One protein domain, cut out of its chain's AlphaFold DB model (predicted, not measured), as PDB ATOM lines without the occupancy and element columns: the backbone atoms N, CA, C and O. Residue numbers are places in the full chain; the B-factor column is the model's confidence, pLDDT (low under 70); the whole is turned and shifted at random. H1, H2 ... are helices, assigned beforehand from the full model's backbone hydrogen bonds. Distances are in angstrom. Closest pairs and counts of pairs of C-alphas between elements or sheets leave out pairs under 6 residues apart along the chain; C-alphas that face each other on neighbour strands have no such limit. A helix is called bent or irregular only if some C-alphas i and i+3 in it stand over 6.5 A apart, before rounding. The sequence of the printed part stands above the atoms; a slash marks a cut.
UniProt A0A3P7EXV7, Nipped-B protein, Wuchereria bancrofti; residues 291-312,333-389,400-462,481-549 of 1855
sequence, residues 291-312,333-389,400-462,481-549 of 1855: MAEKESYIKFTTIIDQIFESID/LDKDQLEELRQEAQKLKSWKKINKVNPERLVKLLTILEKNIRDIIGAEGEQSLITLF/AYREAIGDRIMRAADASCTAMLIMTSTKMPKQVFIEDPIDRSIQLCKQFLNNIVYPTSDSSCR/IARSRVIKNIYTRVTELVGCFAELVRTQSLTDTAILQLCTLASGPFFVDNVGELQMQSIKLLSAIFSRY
ATOM      1  N   MET A 291      75.363  45.684 112.264       72.63
ATOM      2  CA  MET A 291      74.097  45.757 111.526       72.63
ATOM      3  C   MET A 291      73.861  47.158 110.965       72.63
ATOM      4  O   MET A 291      73.598  47.280 109.773       72.63
ATOM      5  N   ALA A 292      74.034  48.193 111.791       77.44
ATOM      6  CA  ALA A 292      73.944  49.585 111.363       77.44
ATOM      7  C   ALA A 292      74.998  49.920 110.293       77.44
ATOM      8  O   ALA A 292      74.672  50.561 109.295       77.44
ATOM      9  N   GLU A 293      76.227  49.406 110.442       79.62
ATOM     10  CA  GLU A 293      77.298  49.500 109.442       79.62
ATOM     11  C   GLU A 293      76.854  48.896 108.106       79.62
ATOM     12  O   GLU A 293      76.995  49.529 107.059       79.62
ATOM     13  N   LYS A 294      76.324  47.668 108.124       81.12
ATOM     14  CA  LYS A 294      75.914  46.958 106.909       81.12
ATOM     15  C   LYS A 294      74.698  47.610 106.251       81.12
ATOM     16  O   LYS A 294      74.674  47.714 105.030       81.12
ATOM     17  N   GLU A 295      73.716  48.047 107.034       86.79
ATOM     18  CA  GLU A 295      72.525  48.744 106.542       86.79
ATOM     19  C   GLU A 295      72.900  50.063 105.861       86.79
ATOM     20  O   GLU A 295      72.491  50.306 104.730       86.79
ATOM     21  N   SER A 296      73.754  50.858 106.504       86.77
ATOM     22  CA  SER A 296      74.238  52.131 105.963       86.77
ATOM     23  C   SER A 296      75.112  51.933 104.725       86.77
ATOM     24  O   SER A 296      75.023  52.683 103.759       86.77
ATOM     25  N   TYR A 297      75.922  50.866 104.696       89.55
ATOM     26  CA  TYR A 297      76.695  50.497 103.509       89.55
ATOM     27  C   TYR A 297      75.782  50.169 102.326       89.55
ATOM     28  O   TYR A 297      76.024  50.647 101.222       89.55
ATOM     29  N   ILE A 298      74.722  49.386 102.564       89.55
ATOM     30  CA  ILE A 298      73.731  49.038 101.538       89.55
ATOM     31  C   ILE A 298      73.005  50.296 101.054       89.55
ATOM     32  O   ILE A 298      72.915  50.491  99.841       89.55
ATOM     33  N   LYS A 299      72.548  51.162 101.969       90.50
ATOM     34  CA  LYS A 299      71.892  52.440 101.645       90.50
ATOM     35  C   LYS A 299      72.789  53.321 100.782       90.50
ATOM     36  O   LYS A 299      72.401  53.659  99.672       90.50
ATOM     37  N   PHE A 300      74.028  53.560 101.209       92.78
ATOM     38  CA  PHE A 300      75.008  54.328 100.443       92.78
ATOM     39  C   PHE A 300      75.233  53.761  99.035       92.78
ATOM     40  O   PHE A 300      75.196  54.502  98.059       92.78
ATOM     41  N   THR A 301      75.419  52.441  98.894       91.71
ATOM     42  CA  THR A 301      75.583  51.835  97.561       91.71
ATOM     43  C   THR A 301      74.325  51.931  96.704       91.71
ATOM     44  O   THR A 301      74.448  52.172  95.508       91.71
ATOM     45  N   THR A 302      73.142  51.804  97.311       91.80
ATOM     46  CA  THR A 302      71.849  51.908  96.614       91.80
ATOM     47  C   THR A 302      71.634  53.324  96.087       91.80
ATOM     48  O   THR A 302      71.259  53.481  94.933       91.80
ATOM     49  N   ILE A 303      71.948  54.347  96.888       90.21
ATOM     50  CA  ILE A 303      71.877  55.751  96.463       90.21
ATOM     51  C   ILE A 303      72.861  56.003  95.310       90.21
ATOM     52  O   ILE A 303      72.502  56.624  94.318       90.21
ATOM     53  N   ILE A 304      74.085  55.462  95.376       90.39
ATOM     54  CA  ILE A 304      75.043  55.559  94.258       90.39
ATOM     55  C   ILE A 304      74.492  54.915  92.981       90.39
ATOM     56  O   ILE A 304      74.690  55.461  91.900       90.39
ATOM     57  N   ASP A 305      73.849  53.750  93.089       90.18
ATOM     58  CA  ASP A 305      73.267  53.067  91.930       90.18
ATOM     59  C   ASP A 305      72.110  53.891  91.329       90.18
ATOM     60  O   ASP A 305      72.103  54.107  90.120       90.18
ATOM     61  N   GLN A 306      71.237  54.481  92.155       88.55
ATOM     62  CA  GLN A 306      70.182  55.412  91.709       88.55
ATOM     63  C   GLN A 306      70.747  56.663  91.013       88.55
ATOM     64  O   GLN A 306      70.217  57.123  90.001       88.55
ATOM     65  N   ILE A 307      71.851  57.210  91.530       87.17
ATOM     66  CA  ILE A 307      72.560  58.342  90.919       87.17
ATOM     67  C   ILE A 307      73.135  57.957  89.548       87.17
ATOM     68  O   ILE A 307      73.118  58.754  88.616       87.17
ATOM     69  N   PHE A 308      73.663  56.743  89.395       89.02
ATOM     70  CA  PHE A 308      74.194  56.305  88.104       89.02
ATOM     71  C   PHE A 308      73.092  56.000  87.095       89.02
ATOM     72  O   PHE A 308      73.252  56.385  85.943       89.02
ATOM     73  N   GLU A 309      71.988  55.383  87.518       83.88
ATOM     74  CA  GLU A 309      70.826  55.133  86.657       83.88
ATOM     75  C   GLU A 309      70.217  56.447  86.144       83.88
ATOM     76  O   GLU A 309      70.032  56.598  84.940       83.88
ATOM     77  N   SER A 310      70.012  57.439  87.019       79.55
ATOM     78  CA  SER A 310      69.471  58.754  86.626       79.55
ATOM     79  C   SER A 310      70.364  59.522  85.645       79.55
ATOM     80  O   SER A 310      69.861  60.215  84.763       79.55
ATOM     81  N   ILE A 311      71.686  59.380  85.759       75.21
ATOM     82  CA  ILE A 311      72.645  60.032  84.856       75.21
ATOM     83  C   ILE A 311      72.800  59.271  83.541       75.21
ATOM     84  O   ILE A 311      72.944  59.904  82.499       75.21
ATOM     85  N   ASP A 312      72.766  57.936  83.571       70.44
ATOM     86  CA  ASP A 312      72.828  57.110  82.362       70.44
ATOM     87  C   ASP A 312      71.517  57.240  81.533       70.44
ATOM     88  O   ASP A 312      71.543  57.052  80.320       70.44
ATOM     89  N   LEU A 333      71.457  66.362  90.474       74.79
ATOM     90  CA  LEU A 333      71.090  65.595  91.663       74.79
ATOM     91  C   LEU A 333      70.046  66.362  92.475       74.79
ATOM     92  O   LEU A 333      70.130  67.588  92.621       74.79
ATOM     93  N   ASP A 334      69.082  65.619  93.010       80.34
ATOM     94  CA  ASP A 334      68.074  66.140  93.926       80.34
ATOM     95  C   ASP A 334      68.682  66.461  95.308       80.34
ATOM     96  O   ASP A 334      69.644  65.822  95.750       80.34
ATOM     97  N   LYS A 335      68.135  67.474  95.991       81.85
ATOM     98  CA  LYS A 335      68.639  67.954  97.288       81.85
ATOM     99  C   LYS A 335      68.520  66.889  98.379       81.85
ATOM    100  O   LYS A 335      69.477  66.692  99.130       81.85
ATOM    101  N   ASP A 336      67.393  66.185  98.445       84.91
ATOM    102  CA  ASP A 336      67.148  65.192  99.492       84.91
ATOM    103  C   ASP A 336      68.020  63.948  99.277       84.91
ATOM    104  O   ASP A 336      68.621  63.437 100.226       84.91
ATOM    105  N   GLN A 337      68.189  63.522  98.017       86.01
ATOM    106  CA  GLN A 337      69.114  62.437  97.660       86.01
ATOM    107  C   GLN A 337      70.559  62.738  98.081       86.01
ATOM    108  O   GLN A 337      71.278  61.848  98.547       86.01
ATOM    109  N   LEU A 338      71.005  63.986  97.920       87.61
ATOM    110  CA  LEU A 338      72.371  64.384  98.237       87.61
ATOM    111  C   LEU A 338      72.616  64.513  99.747       87.61
ATOM    112  O   LEU A 338      73.676  64.108 100.230       87.61
ATOM    113  N   GLU A 339      71.640  65.017 100.503       87.96
ATOM    114  CA  GLU A 339      71.716  65.059 101.966       87.96
ATOM    115  C   GLU A 339      71.718  63.641 102.563       87.96
ATOM    116  O   GLU A 339      72.528  63.355 103.450       87.96
ATOM    117  N   GLU A 340      70.897  62.718 102.044       89.64
ATOM    118  CA  GLU A 340      70.924  61.308 102.465       89.64
ATOM    119  C   GLU A 340      72.282  60.662 102.140       89.64
ATOM    120  O   GLU A 340      72.900  60.028 103.004       89.64
ATOM    121  N   LEU A 341      72.816  60.899 100.933       92.51
ATOM    122  CA  LEU A 341      74.146  60.430 100.538       92.51
ATOM    123  C   LEU A 341      75.238  60.938 101.493       92.51
ATOM    124  O   LEU A 341      76.116  60.165 101.893       92.51
ATOM    125  N   ARG A 342      75.186  62.219 101.883       93.74
ATOM    126  CA  ARG A 342      76.137  62.845 102.813       93.74
ATOM    127  C   ARG A 342      76.064  62.213 104.202       93.74
ATOM    128  O   ARG A 342      77.104  61.874 104.773       93.74
ATOM    129  N   GLN A 343      74.859  62.029 104.745       92.66
ATOM    130  CA  GLN A 343      74.655  61.419 106.061       92.66
ATOM    131  C   GLN A 343      75.172  59.977 106.101       92.66
ATOM    132  O   GLN A 343      75.879  59.590 107.036       92.66
ATOM    133  N   GLU A 344      74.884  59.186 105.067       92.42
ATOM    134  CA  GLU A 344      75.382  57.815 104.956       92.42
ATOM    135  C   GLU A 344      76.907  57.774 104.748       92.42
ATOM    136  O   GLU A 344      77.597  56.958 105.372       92.42
ATOM    137  N   ALA A 345      77.480  58.711 103.981       92.14
ATOM    138  CA  ALA A 345      78.931  58.871 103.869       92.14
ATOM    139  C   ALA A 345      79.578  59.205 105.225       92.14
ATOM    140  O   ALA A 345      80.604  58.626 105.589       92.14
ATOM    141  N   GLN A 346      78.978  60.097 106.017       91.04
ATOM    142  CA  GLN A 346      79.482  60.468 107.340       91.04
ATOM    143  C   GLN A 346      79.477  59.273 108.309       91.04
ATOM    144  O   GLN A 346      80.480  59.026 108.989       91.04
ATOM    145  N   LYS A 347      78.397  58.480 108.327       89.90
ATOM    146  CA  LYS A 347      78.304  57.234 109.111       89.90
ATOM    147  C   LYS A 347      79.345  56.201 108.659       89.90
ATOM    148  O   LYS A 347      80.076  55.631 109.466       89.90
ATOM    149  N   LEU A 348      79.496  55.983 107.355       89.28
ATOM    150  CA  LEU A 348      80.486  55.032 106.837       89.28
ATOM    151  C   LEU A 348      81.934  55.490 107.044       89.28
ATOM    152  O   LEU A 348      82.826  54.642 107.185       89.28
ATOM    153  N   LYS A 349      82.183  56.805 107.080       87.42
ATOM    154  CA  LYS A 349      83.478  57.382 107.459       87.42
ATOM    155  C   LYS A 349      83.795  57.072 108.920       87.42
ATOM    156  O   LYS A 349      84.898  56.592 109.194       87.42
ATOM    157  N   SER A 350      82.846  57.280 109.840       84.78
ATOM    158  CA  SER A 350      83.050  56.987 111.267       84.78
ATOM    159  C   SER A 350      83.310  55.493 111.511       84.78
ATOM    160  O   SER A 350      84.233  55.142 112.251       84.78
ATOM    161  N   TRP A 351      82.627  54.609 110.774       84.18
ATOM    162  CA  TRP A 351      82.884  53.162 110.793       84.18
ATOM    163  C   TRP A 351      84.086  52.700 109.959       84.18
ATOM    164  O   TRP A 351      84.472  51.530 110.043       84.18
ATOM    165  N   LYS A 352      84.731  53.590 109.191       84.60
ATOM    166  CA  LYS A 352      85.915  53.302 108.357       84.60
ATOM    167  C   LYS A 352      85.662  52.237 107.278       84.60
ATOM    168  O   LYS A 352      86.487  51.339 107.093       84.60
ATOM    169  N   LYS A 353      84.519  52.313 106.580       85.24
ATOM    170  CA  LYS A 353      84.084  51.293 105.596       85.24
ATOM    171  C   LYS A 353      83.824  51.791 104.180       85.24
ATOM    172  O   LYS A 353      83.634  50.950 103.305       85.24
ATOM    173  N   ILE A 354      83.897  53.099 103.915       88.41
ATOM    174  CA  ILE A 354      83.748  53.643 102.546       88.41
ATOM    175  C   ILE A 354      84.743  52.978 101.581       88.41
ATOM    176  O   ILE A 354      84.425  52.721 100.426       88.41
ATOM    177  N   ASN A 355      85.934  52.604 102.061       86.05
ATOM    178  CA  ASN A 355      86.988  51.985 101.251       86.05
ATOM    179  C   ASN A 355      86.646  50.578 100.720       86.05
ATOM    180  O   ASN A 355      87.438  50.021  99.962       86.05
ATOM    181  N   LYS A 356      85.521  49.980 101.140       87.00
ATOM    182  CA  LYS A 356      84.997  48.724 100.581       87.00
ATOM    183  C   LYS A 356      84.250  48.926  99.257       87.00
ATOM    184  O   LYS A 356      84.101  47.961  98.511       87.00
ATOM    185  N   VAL A 357      83.782  50.142  98.971       88.78
ATOM    186  CA  VAL A 357      83.110  50.463  97.706       88.78
ATOM    187  C   VAL A 357      84.133  50.415  96.571       88.78
ATOM    188  O   VAL A 357      85.280  50.830  96.752       88.78
ATOM    189  N   ASN A 358      83.734  49.895  95.403       88.67
ATOM    190  CA  ASN A 358      84.614  49.832  94.235       88.67
ATOM    191  C   ASN A 358      85.150  51.247  93.925       88.67
ATOM    192  O   ASN A 358      84.352  52.162  93.711       88.67
ATOM    193  N   PRO A 359      86.476  51.450  93.885       88.53
ATOM    194  CA  PRO A 359      87.045  52.768  93.663       88.53
ATOM    195  C   PRO A 359      86.703  53.378  92.301       88.53
ATOM    196  O   PRO A 359      86.618  54.596  92.220       88.53
ATOM    197  N   GLU A 360      86.441  52.582  91.261       89.28
ATOM    198  CA  GLU A 360      85.963  53.110  89.970       89.28
ATOM    199  C   GLU A 360      84.583  53.765  90.112       89.28
ATOM    200  O   GLU A 360      84.340  54.844  89.573       89.28
ATOM    201  N   ARG A 361      83.697  53.161  90.922       92.00
ATOM    202  CA  ARG A 361      82.397  53.755  91.266       92.00
ATOM    203  C   ARG A 361      82.587  55.047  92.059       92.00
ATOM    204  O   ARG A 361      81.930  56.035  91.765       92.00
ATOM    205  N   LEU A 362      83.508  55.072  93.025       92.85
ATOM    206  CA  LEU A 362      83.797  56.296  93.785       92.85
ATOM    207  C   LEU A 362      84.342  57.419  92.890       92.85
ATOM    208  O   LEU A 362      83.954  58.565  93.070       92.85
ATOM    209  N   VAL A 363      85.183  57.105  91.902       92.14
ATOM    210  CA  VAL A 363      85.694  58.085  90.927       92.14
ATOM    211  C   VAL A 363      84.574  58.626  90.031       92.14
ATOM    212  O   VAL A 363      84.480  59.846  89.863       92.14
ATOM    213  N   LYS A 364      83.676  57.763  89.515       90.64
ATOM    214  CA  LYS A 364      82.481  58.203  88.758       90.64
ATOM    215  C   LYS A 364      81.626  59.140  89.620       90.64
ATOM    216  O   LYS A 364      81.292  60.232  89.172       90.64
ATOM    217  N   LEU A 365      81.362  58.768  90.876       92.79
ATOM    218  CA  LEU A 365      80.601  59.590  91.824       92.79
ATOM    219  C   LEU A 365      81.270  60.945  92.099       92.79
ATOM    220  O   LEU A 365      80.608  61.969  92.020       92.79
ATOM    221  N   LEU A 366      82.576  60.980  92.374       92.83
ATOM    222  CA  LEU A 366      83.305  62.230  92.621       92.83
ATOM    223  C   LEU A 366      83.273  63.179  91.416       92.83
ATOM    224  O   LEU A 366      83.185  64.389  91.602       92.83
ATOM    225  N   THR A 367      83.288  62.636  90.197       89.79
ATOM    226  CA  THR A 367      83.157  63.426  88.961       89.79
ATOM    227  C   THR A 367      81.758  64.040  88.832       89.79
ATOM    228  O   THR A 367      81.599  65.155  88.351       89.79
ATOM    229  N   ILE A 368      80.725  63.327  89.285       88.99
ATOM    230  CA  ILE A 368      79.345  63.831  89.320       88.99
ATOM    231  C   ILE A 368      79.190  64.905  90.403       88.99
ATOM    232  O   ILE A 368      78.588  65.950  90.161       88.99
ATOM    233  N   LEU A 369      79.763  64.682  91.589       91.45
ATOM    234  CA  LEU A 369      79.756  65.660  92.678       91.45
ATOM    235  C   LEU A 369      80.514  66.940  92.290       91.45
ATOM    236  O   LEU A 369      80.034  68.028  92.586       91.45
ATOM    237  N   GLU A 370      81.634  66.842  91.566       89.90
ATOM    238  CA  GLU A 370      82.358  68.008  91.029       89.90
ATOM    239  C   GLU A 370      81.475  68.880  90.129       89.90
ATOM    240  O   GLU A 370      81.442  70.098  90.311       89.90
ATOM    241  N   LYS A 371      80.683  68.269  89.238       85.66
ATOM    242  CA  LYS A 371      79.730  69.006  88.396       85.66
ATOM    243  C   LYS A 371      78.682  69.759  89.219       85.66
ATOM    244  O   LYS A 371      78.358  70.889  88.870       85.66
ATOM    245  N   ASN A 372      78.200  69.170  90.318       86.52
ATOM    246  CA  ASN A 372      77.252  69.822  91.231       86.52
ATOM    247  C   ASN A 372      77.893  70.996  91.993       86.52
ATOM    248  O   ASN A 372      77.255  72.022  92.195       86.52
ATOM    249  N   ILE A 373      79.171  70.889  92.372       88.11
ATOM    250  CA  ILE A 373      79.914  71.998  93.000       88.11
ATOM    251  C   ILE A 373      80.088  73.164  92.010       88.11
ATOM    252  O   ILE A 373      80.000  74.335  92.388       88.11
ATOM    253  N   ARG A 374      80.320  72.854  90.728       82.90
ATOM    254  CA  ARG A 374      80.555  73.849  89.671       82.90
ATOM    255  C   ARG A 374      79.332  74.705  89.343       82.90
ATOM    256  O   ARG A 374      79.514  75.805  88.821       82.90
ATOM    257  N   ASP A 375      78.131  74.250  89.694       78.60
ATOM    258  CA  ASP A 375      76.870  74.963  89.459       78.60
ATOM    259  C   ASP A 375      76.857  76.396  90.040       78.60
ATOM    260  O   ASP A 375      76.158  77.271  89.536       78.60
ATOM    261  N   ILE A 376      77.686  76.669  91.058       77.16
ATOM    262  CA  ILE A 376      77.757  77.976  91.739       77.16
ATOM    263  C   ILE A 376      79.006  78.788  91.387       77.16
ATOM    264  O   ILE A 376      78.974  80.018  91.435       77.16
ATOM    265  N   ILE A 377      80.123  78.117  91.099       69.28
ATOM    266  CA  ILE A 377      81.452  78.745  90.979       69.28
ATOM    267  C   ILE A 377      81.780  79.110  89.518       69.28
ATOM    268  O   ILE A 377      82.633  79.963  89.274       69.28
ATOM    269  N   GLY A 378      81.116  78.487  88.537       60.37
ATOM    270  CA  GLY A 378      81.463  78.621  87.119       60.37
ATOM    271  C   GLY A 378      82.783  77.922  86.754       60.37
ATOM    272  O   GLY A 378      83.499  77.402  87.611       60.37
ATOM    273  N   ALA A 379      83.116  77.867  85.458       56.37
ATOM    274  CA  ALA A 379      84.320  77.171  84.974       56.37
ATOM    275  C   ALA A 379      85.635  77.857  85.409       56.37
ATOM    276  O   ALA A 379      86.608  77.173  85.752       56.37
ATOM    277  N   GLU A 380      85.640  79.194  85.452       55.43
ATOM    278  CA  GLU A 380      86.820  80.028  85.747       55.43
ATOM    279  C   GLU A 380      86.803  80.673  87.148       55.43
ATOM    280  O   GLU A 380      87.760  81.336  87.529       55.43
ATOM    281  N   GLY A 381      85.765  80.447  87.965       53.16
ATOM    282  CA  GLY A 381      85.702  80.961  89.343       53.16
ATOM    283  C   GLY A 381      85.319  82.440  89.495       53.16
ATOM    284  O   GLY A 381      85.230  82.913  90.630       53.16
ATOM    285  N   GLU A 382      85.093  83.167  88.395       54.18
ATOM    286  CA  GLU A 382      84.883  84.626  88.406       54.18
ATOM    287  C   GLU A 382      83.414  85.066  88.555       54.18
ATOM    288  O   GLU A 382      83.156  86.171  89.028       54.18
ATOM    289  N   GLN A 383      82.440  84.217  88.216       47.96
ATOM    290  CA  GLN A 383      81.012  84.558  88.284       47.96
ATOM    291  C   GLN A 383      80.310  83.704  89.337       47.96
ATOM    292  O   GLN A 383      79.894  82.580  89.071       47.96
ATOM    293  N   SER A 384      80.179  84.241  90.551       52.34
ATOM    294  CA  SER A 384      79.403  83.594  91.603       52.34
ATOM    295  C   SER A 384      77.952  84.064  91.557       52.34
ATOM    296  O   SER A 384      77.675  85.246  91.743       52.34
ATOM    297  N   LEU A 385      77.008  83.130  91.416       53.55
ATOM    298  CA  LEU A 385      75.574  83.390  91.626       53.55
ATOM    299  C   LEU A 385      75.262  83.930  93.041       53.55
ATOM    300  O   LEU A 385      74.171  84.438  93.279       53.55
ATOM    301  N   ILE A 386      76.216  83.862  93.980       54.24
ATOM    302  CA  ILE A 386      76.056  84.320  95.367       54.24
ATOM    303  C   ILE A 386      75.929  85.851  95.456       54.24
ATOM    304  O   ILE A 386      75.300  86.342  96.389       54.24
ATOM    305  N   THR A 387      76.452  86.629  94.498       47.41
ATOM    306  CA  THR A 387      76.365  88.103  94.558       47.41
ATOM    307  C   THR A 387      74.914  88.615  94.526       47.41
ATOM    308  O   THR A 387      74.644  89.686  95.060       47.41
ATOM    309  N   LEU A 388      73.963  87.812  94.026       44.82
ATOM    310  CA  LEU A 388      72.518  88.097  94.041       44.82
ATOM    311  C   LEU A 388      71.874  88.034  95.443       44.82
ATOM    312  O   LEU A 388      70.694  88.338  95.592       44.82
ATOM    313  N   PHE A 389      72.619  87.661  96.492       47.25
ATOM    314  CA  PHE A 389      72.156  87.822  97.879       47.25
ATOM    315  C   PHE A 389      72.233  89.269  98.384       47.25
ATOM    316  O   PHE A 389      71.669  89.558  99.444       47.25
ATOM    317  N   ALA A 400      60.311  82.511  95.569       61.86
ATOM    318  CA  ALA A 400      60.542  81.212  94.929       61.86
ATOM    319  C   ALA A 400      61.912  81.148  94.230       61.86
ATOM    320  O   ALA A 400      62.603  80.132  94.282       61.86
ATOM    321  N   TYR A 401      62.343  82.257  93.618       61.41
ATOM    322  CA  TYR A 401      63.676  82.367  93.025       61.41
ATOM    323  C   TYR A 401      64.791  82.302  94.088       61.41
ATOM    324  O   TYR A 401      65.798  81.623  93.889       61.41
ATOM    325  N   ARG A 402      64.606  82.947  95.251       62.88
ATOM    326  CA  ARG A 402      65.543  82.894  96.389       62.88
ATOM    327  C   ARG A 402      65.599  81.509  97.025       62.88
ATOM    328  O   ARG A 402      66.692  81.076  97.381       62.88
ATOM    329  N   GLU A 403      64.467  80.823  97.161       67.77
ATOM    330  CA  GLU A 403      64.410  79.444  97.655       67.77
ATOM    331  C   GLU A 403      65.143  78.495  96.695       67.77
ATOM    332  O   GLU A 403      66.037  77.767  97.124       67.77
ATOM    333  N   ALA A 404      64.899  78.616  95.385       69.33
ATOM    334  CA  ALA A 404      65.605  77.845  94.362       69.33
ATOM    335  C   ALA A 404      67.127  78.093  94.369       69.33
ATOM    336  O   ALA A 404      67.919  77.155  94.243       69.33
ATOM    337  N   ILE A 405      67.569  79.343  94.555       71.49
ATOM    338  CA  ILE A 405      68.996  79.661  94.728       71.49
ATOM    339  C   ILE A 405      69.541  79.070  96.036       71.49
ATOM    340  O   ILE A 405      70.641  78.514  96.041       71.49
ATOM    341  N   GLY A 406      68.796  79.173  97.139       76.50
ATOM    342  CA  GLY A 406      69.168  78.584  98.427       76.50
ATOM    343  C   GLY A 406      69.369  77.071  98.333       76.50
ATOM    344  O   GLY A 406      70.353  76.544  98.859       76.50
ATOM    345  N   ASP A 407      68.508  76.385  97.587       79.48
ATOM    346  CA  ASP A 407      68.609  74.952  97.327       79.48
ATOM    347  C   ASP A 407      69.805  74.595  96.443       79.48
ATOM    348  O   ASP A 407      70.499  73.616  96.721       79.48
ATOM    349  N   ARG A 408      70.123  75.409  95.428       80.43
ATOM    350  CA  ARG A 408      71.373  75.261  94.655       80.43
ATOM    351  C   ARG A 408      72.604  75.401  95.554       80.43
ATOM    352  O   ARG A 408      73.498  74.559  95.485       80.43
ATOM    353  N   ILE A 409      72.618  76.395  96.451       83.24
ATOM    354  CA  ILE A 409      73.692  76.606  97.441       83.24
ATOM    355  C   ILE A 409      73.881  75.400  98.351       83.24
ATOM    356  O   ILE A 409      75.010  74.925  98.505       83.24
ATOM    357  N   MET A 410      72.792  74.883  98.915       86.81
ATOM    358  CA  MET A 410      72.853  73.707  99.776       86.81
ATOM    359  C   MET A 410      73.334  72.471  99.015       86.81
ATOM    360  O   MET A 410      74.211  71.769  99.513       86.81
ATOM    361  N   ARG A 411      72.880  72.260  97.774       87.03
ATOM    362  CA  ARG A 411      73.353  71.143  96.944       87.03
ATOM    363  C   ARG A 411      74.856  71.193  96.687       87.03
ATOM    364  O   ARG A 411      75.543  70.194  96.881       87.03
ATOM    365  N   ALA A 412      75.410  72.345  96.314       88.48
ATOM    366  CA  ALA A 412      76.858  72.455  96.133       88.48
ATOM    367  C   ALA A 412      77.625  72.220  97.446       88.48
ATOM    368  O   ALA A 412      78.680  71.578  97.437       88.48
ATOM    369  N   ALA A 413      77.091  72.702  98.577       90.20
ATOM    370  CA  ALA A 413      77.677  72.488  99.899       90.20
ATOM    371  C   ALA A 413      77.710  70.996 100.272       90.20
ATOM    372  O   ALA A 413      78.765  70.477 100.643       90.20
ATOM    373  N   ASP A 414      76.587  70.291 100.115       92.24
ATOM    374  CA  ASP A 414      76.466  68.866 100.429       92.24
ATOM    375  C   ASP A 414      77.296  68.004  99.469       92.24
ATOM    376  O   ASP A 414      77.939  67.044  99.907       92.24
ATOM    377  N   ALA A 415      77.388  68.384  98.189       92.65
ATOM    378  CA  ALA A 415      78.257  67.723  97.216       92.65
ATOM    379  C   ALA A 415      79.736  67.858  97.599       92.65
ATOM    380  O   ALA A 415      80.474  66.868  97.588       92.65
ATOM    381  N   SER A 416      80.160  69.063  97.994       93.99
ATOM    382  CA  SER A 416      81.521  69.331  98.460       93.99
ATOM    383  C   SER A 416      81.842  68.567  99.749       93.99
ATOM    384  O   SER A 416      82.862  67.874  99.811       93.99
ATOM    385  N   CYS A 417      80.949  68.596 100.747       94.30
ATOM    386  CA  CYS A 417      81.103  67.821 101.982       94.30
ATOM    387  C   CYS A 417      81.234  66.328 101.678       94.30
ATOM    388  O   CYS A 417      82.159  65.676 102.160       94.30
ATOM    389  N   THR A 418      80.346  65.783 100.846       93.75
ATOM    390  CA  THR A 418      80.338  64.360 100.489       93.75
ATOM    391  C   THR A 418      81.620  63.959  99.763       93.75
ATOM    392  O   THR A 418      82.247  62.961 100.132       93.75
ATOM    393  N   ALA A 419      82.074  64.761  98.793       94.74
ATOM    394  CA  ALA A 419      83.330  64.526  98.087       94.74
ATOM    395  C   ALA A 419      84.523  64.484  99.057       94.74
ATOM    396  O   ALA A 419      85.336  63.554  99.019       94.74
ATOM    397  N   MET A 420      84.593  65.439  99.990       95.08
ATOM    398  CA  MET A 420      85.661  65.491 100.986       95.08
ATOM    399  C   MET A 420      85.568  64.355 102.016       95.08
ATOM    400  O   MET A 420      86.598  63.782 102.380       95.08
ATOM    401  N   LEU A 421      84.372  63.953 102.457       93.04
ATOM    402  CA  LEU A 421      84.161  62.804 103.352       93.04
ATOM    403  C   LEU A 421      84.640  61.486 102.720       93.04
ATOM    404  O   LEU A 421      85.276  60.666 103.394       93.04
ATOM    405  N   ILE A 422      84.400  61.301 101.417       93.16
ATOM    406  CA  ILE A 422      84.892  60.144 100.657       93.16
ATOM    407  C   ILE A 422      86.425  60.160 100.607       93.16
ATOM    408  O   ILE A 422      87.054  59.173 100.990       93.16
ATOM    409  N   MET A 423      87.041  61.279 100.205       91.67
ATOM    410  CA  MET A 423      88.503  61.381 100.066       91.67
ATOM    411  C   MET A 423      89.256  61.299 101.407       91.67
ATOM    412  O   MET A 423      90.369  60.777 101.464       91.67
ATOM    413  N   THR A 424      88.657  61.768 102.505       90.33
ATOM    414  CA  THR A 424      89.259  61.748 103.859       90.33
ATOM    415  C   THR A 424      89.038  60.434 104.616       90.33
ATOM    416  O   THR A 424      89.526  60.256 105.734       90.33
ATOM    417  N   SER A 425      88.332  59.474 104.017       88.59
ATOM    418  CA  SER A 425      88.107  58.161 104.617       88.59
ATOM    419  C   SER A 425      89.378  57.311 104.689       88.59
ATOM    420  O   SER A 425      90.302  57.399 103.878       88.59
ATOM    421  N   THR A 426      89.447  56.423 105.682       83.12
ATOM    422  CA  THR A 426      90.669  55.644 105.920       83.12
ATOM    423  C   THR A 426      90.955  54.637 104.804       83.12
ATOM    424  O   THR A 426      90.059  53.906 104.394       83.12
ATOM    425  N   LYS A 427      92.234  54.505 104.415       82.89
ATOM    426  CA  LYS A 427      92.728  53.539 103.409       82.89
ATOM    427  C   LYS A 427      92.098  53.700 102.014       82.89
ATOM    428  O   LYS A 427      91.913  52.703 101.318       82.89
ATOM    429  N   MET A 428      91.800  54.930 101.601       88.26
ATOM    430  CA  MET A 428      91.380  55.201 100.227       88.26
ATOM    431  C   MET A 428      92.509  54.947  99.215       88.26
ATOM    432  O   MET A 428      93.664  55.289  99.490       88.26
ATOM    433  N   PRO A 429      92.218  54.330  98.055       86.47
ATOM    434  CA  PRO A 429      93.203  54.145  96.997       86.47
ATOM    435  C   PRO A 429      93.525  55.476  96.305       86.47
ATOM    436  O   PRO A 429      92.673  56.352  96.195       86.47
ATOM    437  N   LYS A 430      94.758  55.614  95.795       85.08
ATOM    438  CA  LYS A 430      95.273  56.871  95.212       85.08
ATOM    439  C   LYS A 430      94.392  57.455  94.099       85.08
ATOM    440  O   LYS A 430      94.295  58.665  93.997       85.08
ATOM    441  N   GLN A 431      93.730  56.601  93.321       88.38
ATOM    442  CA  GLN A 431      92.833  57.005  92.231       88.38
ATOM    443  C   GLN A 431      91.594  57.802  92.678       88.38
ATOM    444  O   GLN A 431      90.992  58.472  91.856       88.38
ATOM    445  N   VAL A 432      91.220  57.750  93.964       90.85
ATOM    446  CA  VAL A 432      90.077  58.504  94.520       90.85
ATOM    447  C   VAL A 432      90.453  59.962  94.833       90.85
ATOM    448  O   VAL A 432      89.574  60.804  94.967       90.85
ATOM    449  N   PHE A 433      91.746  60.293  94.927       89.01
ATOM    450  CA  PHE A 433      92.222  61.656  95.190       89.01
ATOM    451  C   PHE A 433      92.346  62.442  93.880       89.01
ATOM    452  O   PHE A 433      93.431  62.548  93.313       89.01
ATOM    453  N   ILE A 434      91.217  62.949  93.392       90.57
ATOM    454  CA  ILE A 434      91.135  63.778  92.184       90.57
ATOM    455  C   ILE A 434      91.371  65.242  92.581       90.57
ATOM    456  O   ILE A 434      90.794  65.698  93.568       90.57
ATOM    457  N   GLU A 435      92.208  65.971  91.839       88.64
ATOM    458  CA  GLU A 435      92.554  67.369  92.151       88.64
ATOM    459  C   GLU A 435      91.371  68.324  91.927       88.64
ATOM    460  O   GLU A 435      91.082  69.136  92.806       88.64
ATOM    461  N   ASP A 436      90.611  68.160  90.835       89.55
ATOM    462  CA  ASP A 436      89.514  69.078  90.495       89.55
ATOM    463  C   ASP A 436      88.453  69.208  91.612       89.55
ATOM    464  O   ASP A 436      88.199  70.331  92.050       89.55
ATOM    465  N   PRO A 437      87.865  68.128  92.178       91.11
ATOM    466  CA  PRO A 437      86.902  68.265  93.273       91.11
ATOM    467  C   PRO A 437      87.487  68.932  94.527       91.11
ATOM    468  O   PRO A 437      86.741  69.570  95.272       91.11
ATOM    469  N   ILE A 438      88.795  68.790  94.783       91.94
ATOM    470  CA  ILE A 438      89.474  69.429  95.922       91.94
ATOM    471  C   ILE A 438      89.552  70.937  95.679       91.94
ATOM    472  O   ILE A 438      89.066  71.707  96.507       91.94
ATOM    473  N   ASP A 439      90.086  71.357  94.531       91.38
ATOM    474  CA  ASP A 439      90.245  72.775  94.194       91.38
ATOM    475  C   ASP A 439      88.890  73.490  94.104       91.38
ATOM    476  O   ASP A 439      88.729  74.595  94.633       91.38
ATOM    477  N   ARG A 440      87.869  72.842  93.525       90.15
ATOM    478  CA  ARG A 440      86.503  73.393  93.486       90.15
ATOM    479  C   ARG A 440      85.871  73.489  94.873       90.15
ATOM    480  O   ARG A 440      85.220  74.487  95.168       90.15
ATOM    481  N   SER A 441      86.113  72.521  95.757       93.58
ATOM    482  CA  SER A 441      85.643  72.584  97.151       93.58
ATOM    483  C   SER A 441      86.299  73.725  97.937       93.58
ATOM    484  O   SER A 441      85.631  74.407  98.716       93.58
ATOM    485  N   ILE A 442      87.597  73.974  97.721       93.81
ATOM    486  CA  ILE A 442      88.321  75.092  98.344       93.81
ATOM    487  C   ILE A 442      87.749  76.432  97.860       93.81
ATOM    488  O   ILE A 442      87.472  77.315  98.676       93.81
ATOM    489  N   GLN A 443      87.519  76.569  96.550       90.67
ATOM    490  CA  GLN A 443      86.902  77.758  95.956       90.67
ATOM    491  C   GLN A 443      85.487  77.994  96.505       90.67
ATOM    492  O   GLN A 443      85.180  79.121  96.897       90.67
ATOM    493  N   LEU A 444      84.660  76.943  96.611       90.53
ATOM    494  CA  LEU A 444      83.304  77.028  97.163       90.53
ATOM    495  C   LEU A 444      83.329  77.574  98.591       90.53
ATOM    496  O   LEU A 444      82.650  78.546  98.917       90.53
ATOM    497  N   CYS A 445      84.158  76.959  99.434       92.65
ATOM    498  CA  CYS A 445      84.262  77.293 100.845       92.65
ATOM    499  C   CYS A 445      84.747  78.739 101.040       92.65
ATOM    500  O   CYS A 445      84.188  79.475 101.854       92.65
ATOM    501  N   LYS A 446      85.706  79.201 100.224       90.83
ATOM    502  CA  LYS A 446      86.159  80.601 100.224       90.83
ATOM    503  C   LYS A 446      85.029  81.580  99.881       90.83
ATOM    504  O   LYS A 446      84.910  82.616 100.534       90.83
ATOM    505  N   GLN A 447      84.201  81.264  98.884       86.43
ATOM    506  CA  GLN A 447      83.070  82.113  98.495       86.43
ATOM    507  C   GLN A 447      81.983  82.149  99.577       86.43
ATOM    508  O   GLN A 447      81.487  83.225  99.909       86.43
ATOM    509  N   PHE A 448      81.655  81.004 100.188       89.39
ATOM    510  CA  PHE A 448      80.706  80.952 101.306       89.39
ATOM    511  C   PHE A 448      81.187  81.758 102.509       89.39
ATOM    512  O   PHE A 448      80.402  82.492 103.108       89.39
ATOM    513  N   LEU A 449      82.474  81.676 102.847       89.39
ATOM    514  CA  LEU A 449      83.040  82.445 103.951       89.39
ATOM    515  C   LEU A 449      82.940  83.953 103.712       89.39
ATOM    516  O   LEU A 449      82.360  84.661 104.532       89.39
ATOM    517  N   ASN A 450      83.441  84.428 102.570       85.46
ATOM    518  CA  ASN A 450      83.536  85.859 102.288       85.46
ATOM    519  C   ASN A 450      82.179  86.529 102.037       85.46
ATOM    520  O   ASN A 450      81.977  87.658 102.476       85.46
ATOM    521  N   ASN A 451      81.257  85.850 101.349       81.48
ATOM    522  CA  ASN A 451      80.013  86.476 100.889       81.48
ATOM    523  C   ASN A 451      78.801  86.142 101.768       81.48
ATOM    524  O   ASN A 451      77.811  86.865 101.720       81.48
ATOM    525  N   ILE A 452      78.854  85.063 102.560       82.83
ATOM    526  CA  ILE A 452      77.716  84.601 103.374       82.83
ATOM    527  C   ILE A 452      78.066  84.623 104.863       82.83
ATOM    528  O   ILE A 452      77.410  85.321 105.631       82.83
ATOM    529  N   VAL A 453      79.096  83.887 105.294       85.70
ATOM    530  CA  VAL A 453      79.387  83.687 106.727       85.70
ATOM    531  C   VAL A 453      79.914  84.961 107.393       85.70
ATOM    532  O   VAL A 453      79.370  85.383 108.406       85.70
ATOM    533  N   TYR A 454      80.942  85.616 106.849       86.96
ATOM    534  CA  TYR A 454      81.518  86.804 107.497       86.96
ATOM    535  C   TYR A 454      80.542  87.993 107.580       86.96
ATOM    536  O   TYR A 454      80.401  88.535 108.676       86.96
ATOM    537  N   PRO A 455      79.794  88.367 106.518       79.00
ATOM    538  CA  PRO A 455      78.849  89.492 106.583       79.00
ATOM    539  C   PRO A 455      77.630  89.259 107.495       79.00
ATOM    540  O   PRO A 455      76.944  90.218 107.876       79.00
ATOM    541  N   THR A 456      77.320  87.991 107.800       75.77
ATOM    542  CA  THR A 456      76.215  87.603 108.693       75.77
ATOM    543  C   THR A 456      76.657  87.508 110.149       75.77
ATOM    544  O   THR A 456      75.883  87.887 111.028       75.77
ATOM    545  N   SER A 457      77.892  87.067 110.407       73.55
ATOM    546  CA  SER A 457      78.452  86.943 111.759       73.55
ATOM    547  C   SER A 457      78.995  88.260 112.321       73.55
ATOM    548  O   SER A 457      78.874  88.501 113.524       73.55
ATOM    549  N   ASP A 458      79.550  89.121 111.460       68.97
ATOM    550  CA  ASP A 458      80.123  90.411 111.838       68.97
ATOM    551  C   ASP A 458      79.669  91.526 110.881       68.97
ATOM    552  O   ASP A 458      79.942  91.518 109.678       68.97
ATOM    553  N   SER A 459      78.972  92.524 111.432       59.27
ATOM    554  CA  SER A 459      78.463  93.670 110.668       59.27
ATOM    555  C   SER A 459      79.564  94.534 110.044       59.27
ATOM    556  O   SER A 459      79.307  95.189 109.034       59.27
ATOM    557  N   SER A 460      80.779  94.512 110.605       61.31
ATOM    558  CA  SER A 460      81.925  95.270 110.096       61.31
ATOM    559  C   SER A 460      82.457  94.724 108.764       61.31
ATOM    560  O   SER A 460      83.046  95.471 107.984       61.31
ATOM    561  N   CYS A 461      82.173  93.455 108.446       53.81
ATOM    562  CA  CYS A 461      82.568  92.809 107.192       53.81
ATOM    563  C   CYS A 461      81.691  93.192 105.984       53.81
ATOM    564  O   CYS A 461      81.961  92.739 104.871       53.81
ATOM    565  N   ARG A 462      80.635  94.001 106.157       48.00
ATOM    566  CA  ARG A 462      79.770  94.423 105.044       48.00
ATOM    567  C   ARG A 462      80.487  95.467 104.189       48.00
ATOM    568  O   ARG A 462      80.813  96.552 104.668       48.00
ATOM    569  N   ILE A 481      64.159  84.635 109.245       36.79
ATOM    570  CA  ILE A 481      64.052  83.292 109.853       36.79
ATOM    571  C   ILE A 481      64.415  82.208 108.828       36.79
ATOM    572  O   ILE A 481      65.267  81.363 109.111       36.79
ATOM    573  N   ALA A 482      63.856  82.278 107.613       42.58
ATOM    574  CA  ALA A 482      64.204  81.364 106.520       42.58
ATOM    575  C   ALA A 482      65.676  81.524 106.095       42.58
ATOM    576  O   ALA A 482      66.408  80.535 106.003       42.58
ATOM    577  N   ARG A 483      66.161  82.776 105.969       50.33
ATOM    578  CA  ARG A 483      67.596  83.059 105.780       50.33
ATOM    579  C   ARG A 483      68.440  82.511 106.934       50.33
ATOM    580  O   ARG A 483      69.490  81.937 106.672       50.33
ATOM    581  N   SER A 484      67.989  82.615 108.187       67.30
ATOM    582  CA  SER A 484      68.724  82.115 109.362       67.30
ATOM    583  C   SER A 484      68.948  80.601 109.313       67.30
ATOM    584  O   SER A 484      70.059  80.152 109.590       67.30
ATOM    585  N   ARG A 485      67.954  79.802 108.891       72.51
ATOM    586  CA  ARG A 485      68.113  78.338 108.800       72.51
ATOM    587  C   ARG A 485      69.106  77.934 107.708       72.51
ATOM    588  O   ARG A 485      69.992  77.124 107.972       72.51
ATOM    589  N   VAL A 486      69.005  78.532 106.516       75.28
ATOM    590  CA  VAL A 486      69.950  78.281 105.412       75.28
ATOM    591  C   VAL A 486      71.362  78.738 105.793       75.28
ATOM    592  O   VAL A 486      72.304  77.970 105.642       75.28
ATOM    593  N   ILE A 487      71.521  79.930 106.380       80.06
ATOM    594  CA  ILE A 487      72.822  80.443 106.848       80.06
ATOM    595  C   ILE A 487      73.418  79.535 107.932       80.06
ATOM    596  O   ILE A 487      74.605  79.219 107.877       80.06
ATOM    597  N   LYS A 488      72.608  79.068 108.893       83.43
ATOM    598  CA  LYS A 488      73.050  78.134 109.940       83.43
ATOM    599  C   LYS A 488      73.533  76.815 109.332       83.43
ATOM    600  O   LYS A 488      74.587  76.325 109.729       83.43
ATOM    601  N   ASN A 489      72.813  76.275 108.350       86.21
ATOM    602  CA  ASN A 489      73.215  75.060 107.641       86.21
ATOM    603  C   ASN A 489      74.487  75.278 106.804       86.21
ATOM    604  O   ASN A 489      75.382  74.442 106.822       86.21
ATOM    605  N   ILE A 490      74.631  76.416 106.122       86.16
ATOM    606  CA  ILE A 490      75.867  76.751 105.399       86.16
ATOM    607  C   ILE A 490      77.042  76.847 106.376       86.16
ATOM    608  O   ILE A 490      78.102  76.286 106.110       86.16
ATOM    609  N   TYR A 491      76.864  77.499 107.527       90.22
ATOM    610  CA  TYR A 491      77.898  77.606 108.555       90.22
ATOM    611  C   TYR A 491      78.348  76.231 109.074       90.22
ATOM    612  O   TYR A 491      79.554  75.977 109.170       90.22
ATOM    613  N   THR A 492      77.414  75.314 109.357       91.64
ATOM    614  CA  THR A 492      77.766  73.952 109.797       91.64
ATOM    615  C   THR A 492      78.494  73.180 108.696       91.64
ATOM    616  O   THR A 492      79.518  72.556 108.975       91.64
ATOM    617  N   ARG A 493      78.059  73.286 107.433       91.07
ATOM    618  CA  ARG A 493      78.723  72.647 106.280       91.07
ATOM    619  C   ARG A 493      80.121  73.196 106.016       91.07
ATOM    620  O   ARG A 493      81.055  72.425 105.824       91.07
ATOM    621  N   VAL A 494      80.300  74.512 106.069       92.46
ATOM    622  CA  VAL A 494      81.617  75.156 105.949       92.46
ATOM    623  C   VAL A 494      82.548  74.695 107.074       92.46
ATOM    624  O   VAL A 494      83.711  74.375 106.825       92.46
ATOM    625  N   THR A 495      82.035  74.574 108.297       93.57
ATOM    626  CA  THR A 495      82.800  74.065 109.444       93.57
ATOM    627  C   THR A 495      83.217  72.599 109.236       93.57
ATOM    628  O   THR A 495      84.382  72.254 109.443       93.57
ATOM    629  N   GLU A 496      82.311  71.740 108.752       92.74
ATOM    630  CA  GLU A 496      82.618  70.353 108.364       92.74
ATOM    631  C   GLU A 496      83.681  70.279 107.250       92.74
ATOM    632  O   GLU A 496      84.613  69.473 107.344       92.74
ATOM    633  N   LEU A 497      83.584  71.136 106.224       94.48
ATOM    634  CA  LEU A 497      84.541  71.212 105.112       94.48
ATOM    635  C   LEU A 497      85.945  71.572 105.589       94.48
ATOM    636  O   LEU A 497      86.901  70.883 105.235       94.48
ATOM    637  N   VAL A 498      86.077  72.600 106.427       95.14
ATOM    638  CA  VAL A 498      87.371  73.009 107.000       95.14
ATOM    639  C   VAL A 498      87.985  71.874 107.822       95.14
ATOM    640  O   VAL A 498      89.182  71.596 107.701       95.14
ATOM    641  N   GLY A 499      87.163  71.153 108.592       92.80
ATOM    642  CA  GLY A 499      87.590  69.947 109.301       92.80
ATOM    643  C   GLY A 499      88.078  68.845 108.352       92.80
ATOM    644  O   GLY A 499      89.131  68.245 108.578       92.80
ATOM    645  N   CYS A 500      87.372  68.615 107.242       93.09
ATOM    646  CA  CYS A 500      87.795  67.654 106.225       93.09
ATOM    647  C   CYS A 500      89.088  68.085 105.516       93.09
ATOM    648  O   CYS A 500      89.958  67.244 105.293       93.09
ATOM    649  N   PHE A 501      89.284  69.374 105.222       95.64
ATOM    650  CA  PHE A 501      90.545  69.875 104.671       95.64
ATOM    651  C   PHE A 501      91.716  69.623 105.627       95.64
ATOM    652  O   PHE A 501      92.784  69.197 105.185       95.64
ATOM    653  N   ALA A 502      91.519  69.797 106.939       92.86
ATOM    654  CA  ALA A 502      92.551  69.491 107.932       92.86
ATOM    655  C   ALA A 502      92.961  68.005 107.894       92.86
ATOM    656  O   ALA A 502      94.149  67.669 107.943       92.86
ATOM    657  N   GLU A 503      91.991  67.097 107.758       90.44
ATOM    658  CA  GLU A 503      92.246  65.660 107.605       90.44
ATOM    659  C   GLU A 503      92.893  65.306 106.257       90.44
ATOM    660  O   GLU A 503      93.795  64.459 106.206       90.44
ATOM    661  N   LEU A 504      92.479  65.971 105.175       92.09
ATOM    662  CA  LEU A 504      93.015  65.792 103.827       92.09
ATOM    663  C   LEU A 504      94.500  66.164 103.780       92.09
ATOM    664  O   LEU A 504      95.323  65.336 103.385       92.09
ATOM    665  N   VAL A 505      94.856  67.348 104.294       92.15
ATOM    666  CA  VAL A 505      96.241  67.836 104.419       92.15
ATOM    667  C   VAL A 505      97.102  66.857 105.221       92.15
ATOM    668  O   VAL A 505      98.275  66.650 104.911       92.15
ATOM    669  N   ARG A 506      96.542  66.191 106.240       87.52
ATOM    670  CA  ARG A 506      97.260  65.174 107.031       87.52
ATOM    671  C   ARG A 506      97.420  63.831 106.322       87.52
ATOM    672  O   ARG A 506      98.323  63.072 106.682       87.52
ATOM    673  N   THR A 507      96.589  63.539 105.328       85.82
ATOM    674  CA  THR A 507      96.550  62.239 104.649       85.82
ATOM    675  C   THR A 507      97.342  62.256 103.343       85.82
ATOM    676  O   THR A 507      98.194  61.391 103.144       85.82
ATOM    677  N   GLN A 508      97.156  63.278 102.504       86.10
ATOM    678  CA  GLN A 508      97.697  63.363 101.144       86.10
ATOM    679  C   GLN A 508      98.554  64.630 100.962       86.10
ATOM    680  O   GLN A 508      98.383  65.612 101.681       86.10
ATOM    681  N   SER A 509      99.537  64.592 100.057       86.60
ATOM    682  CA  SER A 509     100.262  65.793  99.617       86.60
ATOM    683  C   SER A 509      99.433  66.529  98.567       86.60
ATOM    684  O   SER A 509      99.017  65.899  97.595       86.60
ATOM    685  N   LEU A 510      99.209  67.822  98.771       90.74
ATOM    686  CA  LEU A 510      98.466  68.710  97.877       90.74
ATOM    687  C   LEU A 510      99.442  69.634  97.137       90.74
ATOM    688  O   LEU A 510     100.608  69.742  97.524       90.74
ATOM    689  N   THR A 511      98.962  70.286  96.081       90.53
ATOM    690  CA  THR A 511      99.726  71.291  95.332       90.53
ATOM    691  C   THR A 511      99.966  72.543  96.184       90.53
ATOM    692  O   THR A 511      99.149  72.895  97.039       90.53
ATOM    693  N   ASP A 512     101.073  73.251  95.941       89.51
ATOM    694  CA  ASP A 512     101.393  74.490  96.671       89.51
ATOM    695  C   ASP A 512     100.293  75.554  96.502       89.51
ATOM    696  O   ASP A 512      99.982  76.282  97.446       89.51
ATOM    697  N   THR A 513      99.643  75.594  95.334       90.48
ATOM    698  CA  THR A 513      98.503  76.477  95.051       90.48
ATOM    699  C   THR A 513      97.310  76.177  95.960       90.48
ATOM    700  O   THR A 513      96.755  77.100  96.559       90.48
ATOM    701  N   ALA A 514      96.938  74.902  96.119       91.70
ATOM    702  CA  ALA A 514      95.844  74.502  97.002       91.70
ATOM    703  C   ALA A 514      96.161  74.825  98.472       91.70
ATOM    704  O   ALA A 514      95.308  75.325  99.205       91.70
ATOM    705  N   ILE A 515      97.410  74.608  98.905       94.14
ATOM    706  CA  ILE A 515      97.851  74.936 100.269       94.14
ATOM    707  C   ILE A 515      97.794  76.442 100.534       94.14
ATOM    708  O   ILE A 515      97.290  76.844 101.581       94.14
ATOM    709  N   LEU A 516      98.233  77.280  99.591       92.11
ATOM    710  CA  LEU A 516      98.145  78.738  99.721       92.11
ATOM    711  C   LEU A 516      96.689  79.213  99.882       92.11
ATOM    712  O   LEU A 516      96.391  80.064 100.729       92.11
ATOM    713  N   GLN A 517      95.767  78.633  99.108       92.23
ATOM    714  CA  GLN A 517      94.340  78.930  99.232       92.23
ATOM    715  C   GLN A 517      93.778  78.481 100.587       92.23
ATOM    716  O   GLN A 517      93.066  79.256 101.227       92.23
ATOM    717  N   LEU A 518      94.148  77.290 101.070       95.34
ATOM    718  CA  LEU A 518      93.746  76.787 102.387       95.34
ATOM    719  C   LEU A 518      94.310  77.630 103.544       95.34
ATOM    720  O   LEU A 518      93.597  77.868 104.515       95.34
ATOM    721  N   CYS A 519      95.549  78.124 103.445       93.40
ATOM    722  CA  CYS A 519      96.129  79.049 104.427       93.40
ATOM    723  C   CYS A 519      95.323  80.349 104.529       93.40
ATOM    724  O   CYS A 519      95.008  80.808 105.629       93.40
ATOM    725  N   THR A 520      94.960  80.924 103.382       91.09
ATOM    726  CA  THR A 520      94.146  82.148 103.325       91.09
ATOM    727  C   THR A 520      92.747  81.896 103.896       91.09
ATOM    728  O   THR A 520      92.237  82.682 104.688       91.09
ATOM    729  N   LEU A 521      92.148  80.757 103.541       93.86
ATOM    730  CA  LEU A 521      90.828  80.339 104.008       93.86
ATOM    731  C   LEU A 521      90.785  80.131 105.529       93.86
ATOM    732  O   LEU A 521      89.830  80.539 106.177       93.86
ATOM    733  N   ALA A 522      91.823  79.520 106.103       94.32
ATOM    734  CA  ALA A 522      91.870  79.177 107.522       94.32
ATOM    735  C   ALA A 522      92.336  80.330 108.430       94.32
ATOM    736  O   ALA A 522      92.096  80.293 109.632       94.32
ATOM    737  N   SER A 523      93.010  81.350 107.894       92.62
ATOM    738  CA  SER A 523      93.415  82.529 108.676       92.62
ATOM    739  C   SER A 523      92.275  83.539 108.852       92.62
ATOM    740  O   SER A 523      92.166  84.135 109.921       92.62
ATOM    741  N   GLY A 524      91.384  83.677 107.864       90.43
ATOM    742  CA  GLY A 524      90.244  84.606 107.901       90.43
ATOM    743  C   GLY A 524      89.350  84.529 109.157       90.43
ATOM    744  O   GLY A 524      89.083  85.574 109.748       90.43
ATOM    745  N   PRO A 525      88.928  83.337 109.635       91.87
ATOM    746  CA  PRO A 525      87.977  83.211 110.746       91.87
ATOM    747  C   PRO A 525      88.436  83.775 112.098       91.87
ATOM    748  O   PRO A 525      87.597  84.003 112.964       91.87
ATOM    749  N   PHE A 526      89.736  83.992 112.324       90.82
ATOM    750  CA  PHE A 526      90.231  84.543 113.597       90.82
ATOM    751  C   PHE A 526      89.925  86.035 113.770       90.82
ATOM    752  O   PHE A 526      89.967  86.533 114.891       90.82
ATOM    753  N   PHE A 527      89.597  86.729 112.681       89.08
ATOM    754  CA  PHE A 527      89.355  88.175 112.649       89.08
ATOM    755  C   PHE A 527      87.871  88.515 112.472       89.08
ATOM    756  O   PHE A 527      87.540  89.599 112.009       89.08
ATOM    757  N   VAL A 528      86.993  87.555 112.774       84.57
ATOM    758  CA  VAL A 528      85.538  87.670 112.650       84.57
ATOM    759  C   VAL A 528      84.916  87.227 113.966       84.57
ATOM    760  O   VAL A 528      85.317  86.215 114.547       84.57
ATOM    761  N   ASP A 529      83.935  87.985 114.438       79.57
ATOM    762  CA  ASP A 529      83.207  87.661 115.658       79.57
ATOM    763  C   ASP A 529      82.194  86.519 115.473       79.57
ATOM    764  O   ASP A 529      81.635  86.317 114.400       79.57
ATOM    765  N   ASN A 530      81.911  85.781 116.552       77.95
ATOM    766  CA  ASN A 530      80.867  84.752 116.648       77.95
ATOM    767  C   ASN A 530      81.060  83.491 115.780       77.95
ATOM    768  O   ASN A 530      80.083  82.803 115.488       77.95
ATOM    769  N   VAL A 531      82.298  83.133 115.421       86.93
ATOM    770  CA  VAL A 531      82.613  81.965 114.563       86.93
ATOM    771  C   VAL A 531      83.526  80.925 115.241       86.93
ATOM    772  O   VAL A 531      84.424  80.360 114.619       86.93
ATOM    773  N   GLY A 532      83.315  80.644 116.530       86.47
ATOM    774  CA  GLY A 532      84.191  79.778 117.339       86.47
ATOM    775  C   GLY A 532      84.400  78.353 116.840       86.47
ATOM    776  O   GLY A 532      85.528  77.859 116.853       86.47
ATOM    777  N   GLU A 533      83.345  77.674 116.385       87.90
ATOM    778  CA  GLU A 533      83.474  76.302 115.861       87.90
ATOM    779  C   GLU A 533      84.327  76.281 114.589       87.90
ATOM    780  O   GLU A 533      85.193  75.418 114.421       87.90
ATOM    781  N   LEU A 534      84.141  77.282 113.726       91.91
ATOM    782  CA  LEU A 534      84.938  77.473 112.523       91.91
ATOM    783  C   LEU A 534      86.395  77.826 112.855       91.91
ATOM    784  O   LEU A 534      87.307  77.275 112.234       91.91
ATOM    785  N   GLN A 535      86.636  78.685 113.854       91.93
ATOM    786  CA  GLN A 535      87.981  78.954 114.376       91.93
ATOM    787  C   GLN A 535      88.632  77.649 114.846       91.93
ATOM    788  O   GLN A 535      89.764  77.367 114.472       91.93
ATOM    789  N   MET A 536      87.902  76.785 115.553       90.56
ATOM    790  CA  MET A 536      88.427  75.507 116.036       90.56
ATOM    791  C   MET A 536      88.852  74.549 114.911       90.56
ATOM    792  O   MET A 536      89.907  73.912 114.986       90.56
ATOM    793  N   GLN A 537      88.069  74.452 113.834       92.59
ATOM    794  CA  GLN A 537      88.466  73.656 112.665       92.59
ATOM    795  C   GLN A 537      89.625  74.311 111.902       92.59
ATOM    796  O   GLN A 537      90.525  73.617 111.421       92.59
ATOM    797  N   SER A 538      89.663  75.642 111.858       94.88
ATOM    798  CA  SER A 538      90.750  76.410 111.243       94.88
ATOM    799  C   SER A 538      92.075  76.231 111.984       94.88
ATOM    800  O   SER A 538      93.116  76.077 111.348       94.88
ATOM    801  N   ILE A 539      92.036  76.145 113.318       94.11
ATOM    802  CA  ILE A 539      93.176  75.798 114.174       94.11
ATOM    803  C   ILE A 539      93.760  74.433 113.757       94.11
ATOM    804  O   ILE A 539      94.961  74.314 113.502       94.11
ATOM    805  N   LYS A 540      92.910  73.410 113.576       93.15
ATOM    806  CA  LYS A 540      93.340  72.077 113.103       93.15
ATOM    807  C   LYS A 540      93.953  72.123 111.703       93.15
ATOM    808  O   LYS A 540      94.966  71.460 111.469       93.15
ATOM    809  N   LEU A 541      93.356  72.888 110.787       94.93
ATOM    810  CA  LEU A 541      93.831  73.032 109.410       94.93
ATOM    811  C   LEU A 541      95.186  73.746 109.352       94.93
ATOM    812  O   LEU A 541      96.138  73.190 108.801       94.93
ATOM    813  N   LEU A 542      95.317  74.923 109.972       95.72
ATOM    814  CA  LEU A 542      96.576  75.671 110.006       95.72
ATOM    815  C   LEU A 542      97.690  74.859 110.663       95.72
ATOM    816  O   LEU A 542      98.781  74.782 110.107       95.72
ATOM    817  N   SER A 543      97.418  74.169 111.771       94.39
ATOM    818  CA  SER A 543      98.420  73.320 112.426       94.39
ATOM    819  C   SER A 543      98.794  72.084 111.608       94.39
ATOM    820  O   SER A 543      99.946  71.650 111.634       94.39
ATOM    821  N   ALA A 544      97.864  71.511 110.839       92.33
ATOM    822  CA  ALA A 544      98.181  70.450 109.886       92.33
ATOM    823  C   ALA A 544      99.103  70.940 108.758       92.33
ATOM    824  O   ALA A 544     100.073  70.251 108.422       92.33
ATOM    825  N   ILE A 545      98.829  72.129 108.209       94.64
ATOM    826  CA  ILE A 545      99.664  72.751 107.178       94.64
ATOM    827  C   ILE A 545     101.047  73.074 107.756       94.64
ATOM    828  O   ILE A 545     102.054  72.633 107.207       94.64
ATOM    829  N   PHE A 546     101.103  73.744 108.908       94.43
ATOM    830  CA  PHE A 546     102.339  74.163 109.571       94.43
ATOM    831  C   PHE A 546     103.256  72.982 109.926       94.43
ATOM    832  O   PHE A 546     104.481  73.069 109.792       94.43
ATOM    833  N   SER A 547     102.674  71.842 110.314       91.60
ATOM    834  CA  SER A 547     103.426  70.623 110.621       91.60
ATOM    835  C   SER A 547     104.062  69.980 109.378       91.60
ATOM    836  O   SER A 547     105.215  69.536 109.437       91.60
ATOM    837  N   ARG A 548     103.344  69.926 108.242       89.66
ATOM    838  CA  ARG A 548     103.782  69.198 107.031       89.66
ATOM    839  C   ARG A 548     104.497  70.052 105.980       89.66
ATOM    840  O   ARG A 548     105.367  69.511 105.304       89.66
ATOM    841  N   TYR A 549     104.149  71.329 105.840       91.31
ATOM    842  CA  TYR A 549     104.625  72.213 104.771       91.31
ATOM    843  C   TYR A 549     105.513  73.324 105.340       91.31
ATOM    844  O   TYR A 549     105.058  74.407 105.700       91.31
TER     845      TYR A 549
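What this domain is: This is residues 291 to 312, 333 to 389, 400 to 462 and 481 to 549 of the 1855 residues of the protein "Nipped-B protein" of Wuchereria bancrofti (UniProt A0A3P7EXV7). Two stacked layers of helices make this domain: H2, H5, H7 and H9 stand side by side in a row, running the same way, and H3, H6 and H8 cover one side of that row. H1 crosses H2 at one end, the hairpin of H8 and H9 makes the other, and short H4 is beside H6. The printed part has 211 residues with nine named helices, H1 to H9 in chain order, and no named strand; the class is all helix. It is compact, with a radius of gyration of the C-alphas of 16.7 A and spans of 48 by 47 by 35 A.

Where its parts are: H1, residues 291 to 312, starts at C-alpha (74.097, 45.757, 111.526). H2 is 335 to 350, H3 359 to 377, H4 385 to 389, H5 400 to 423 at 34.7 A, and H6 435 to 457. H6 is only just irregular, with C-alphas 451 and 454 6.8 A apart, and has a kink of 32 degrees near residue 449. H7, residues 481 to 507, measures 39.1 A. H8 is 512 to 527; H9, 532 to 548, ends at C-alpha (103.782, 69.198, 107.031).

How they stand to each other: H3, H5, H6, H7, H8 and H9 form an up and down bundle, each running against the one before. The hub, H6, touches H3, H4, H5, H7 and H8. H1 touches H2, closest C-alphas Phe 300 and Glu 344 at 5.7 A. H5 and H7 touch at a shallow tilt of 19 degrees, closest C-alphas Cys 417 and Leu 497 at 5.8 A. Every O i to N i+4 pair is within hydrogen-bond range in H1, H2, H5, H7 and H9; H3 has 13 of 15, H6 17 of 19, H8 9 of 12, and H4 0 of 1, with 2 of 2 O i to N i+3 pairs.

The domain as a whole: Cuts follow residues 312, 389 and 462, with C-alpha gaps of 12.7, 13.7 and 19.9 A. The link H5 to H6 is long. pLDDT is under 70 at 377 to 389, 400 to 404, 458 to 462 and 481 to 484.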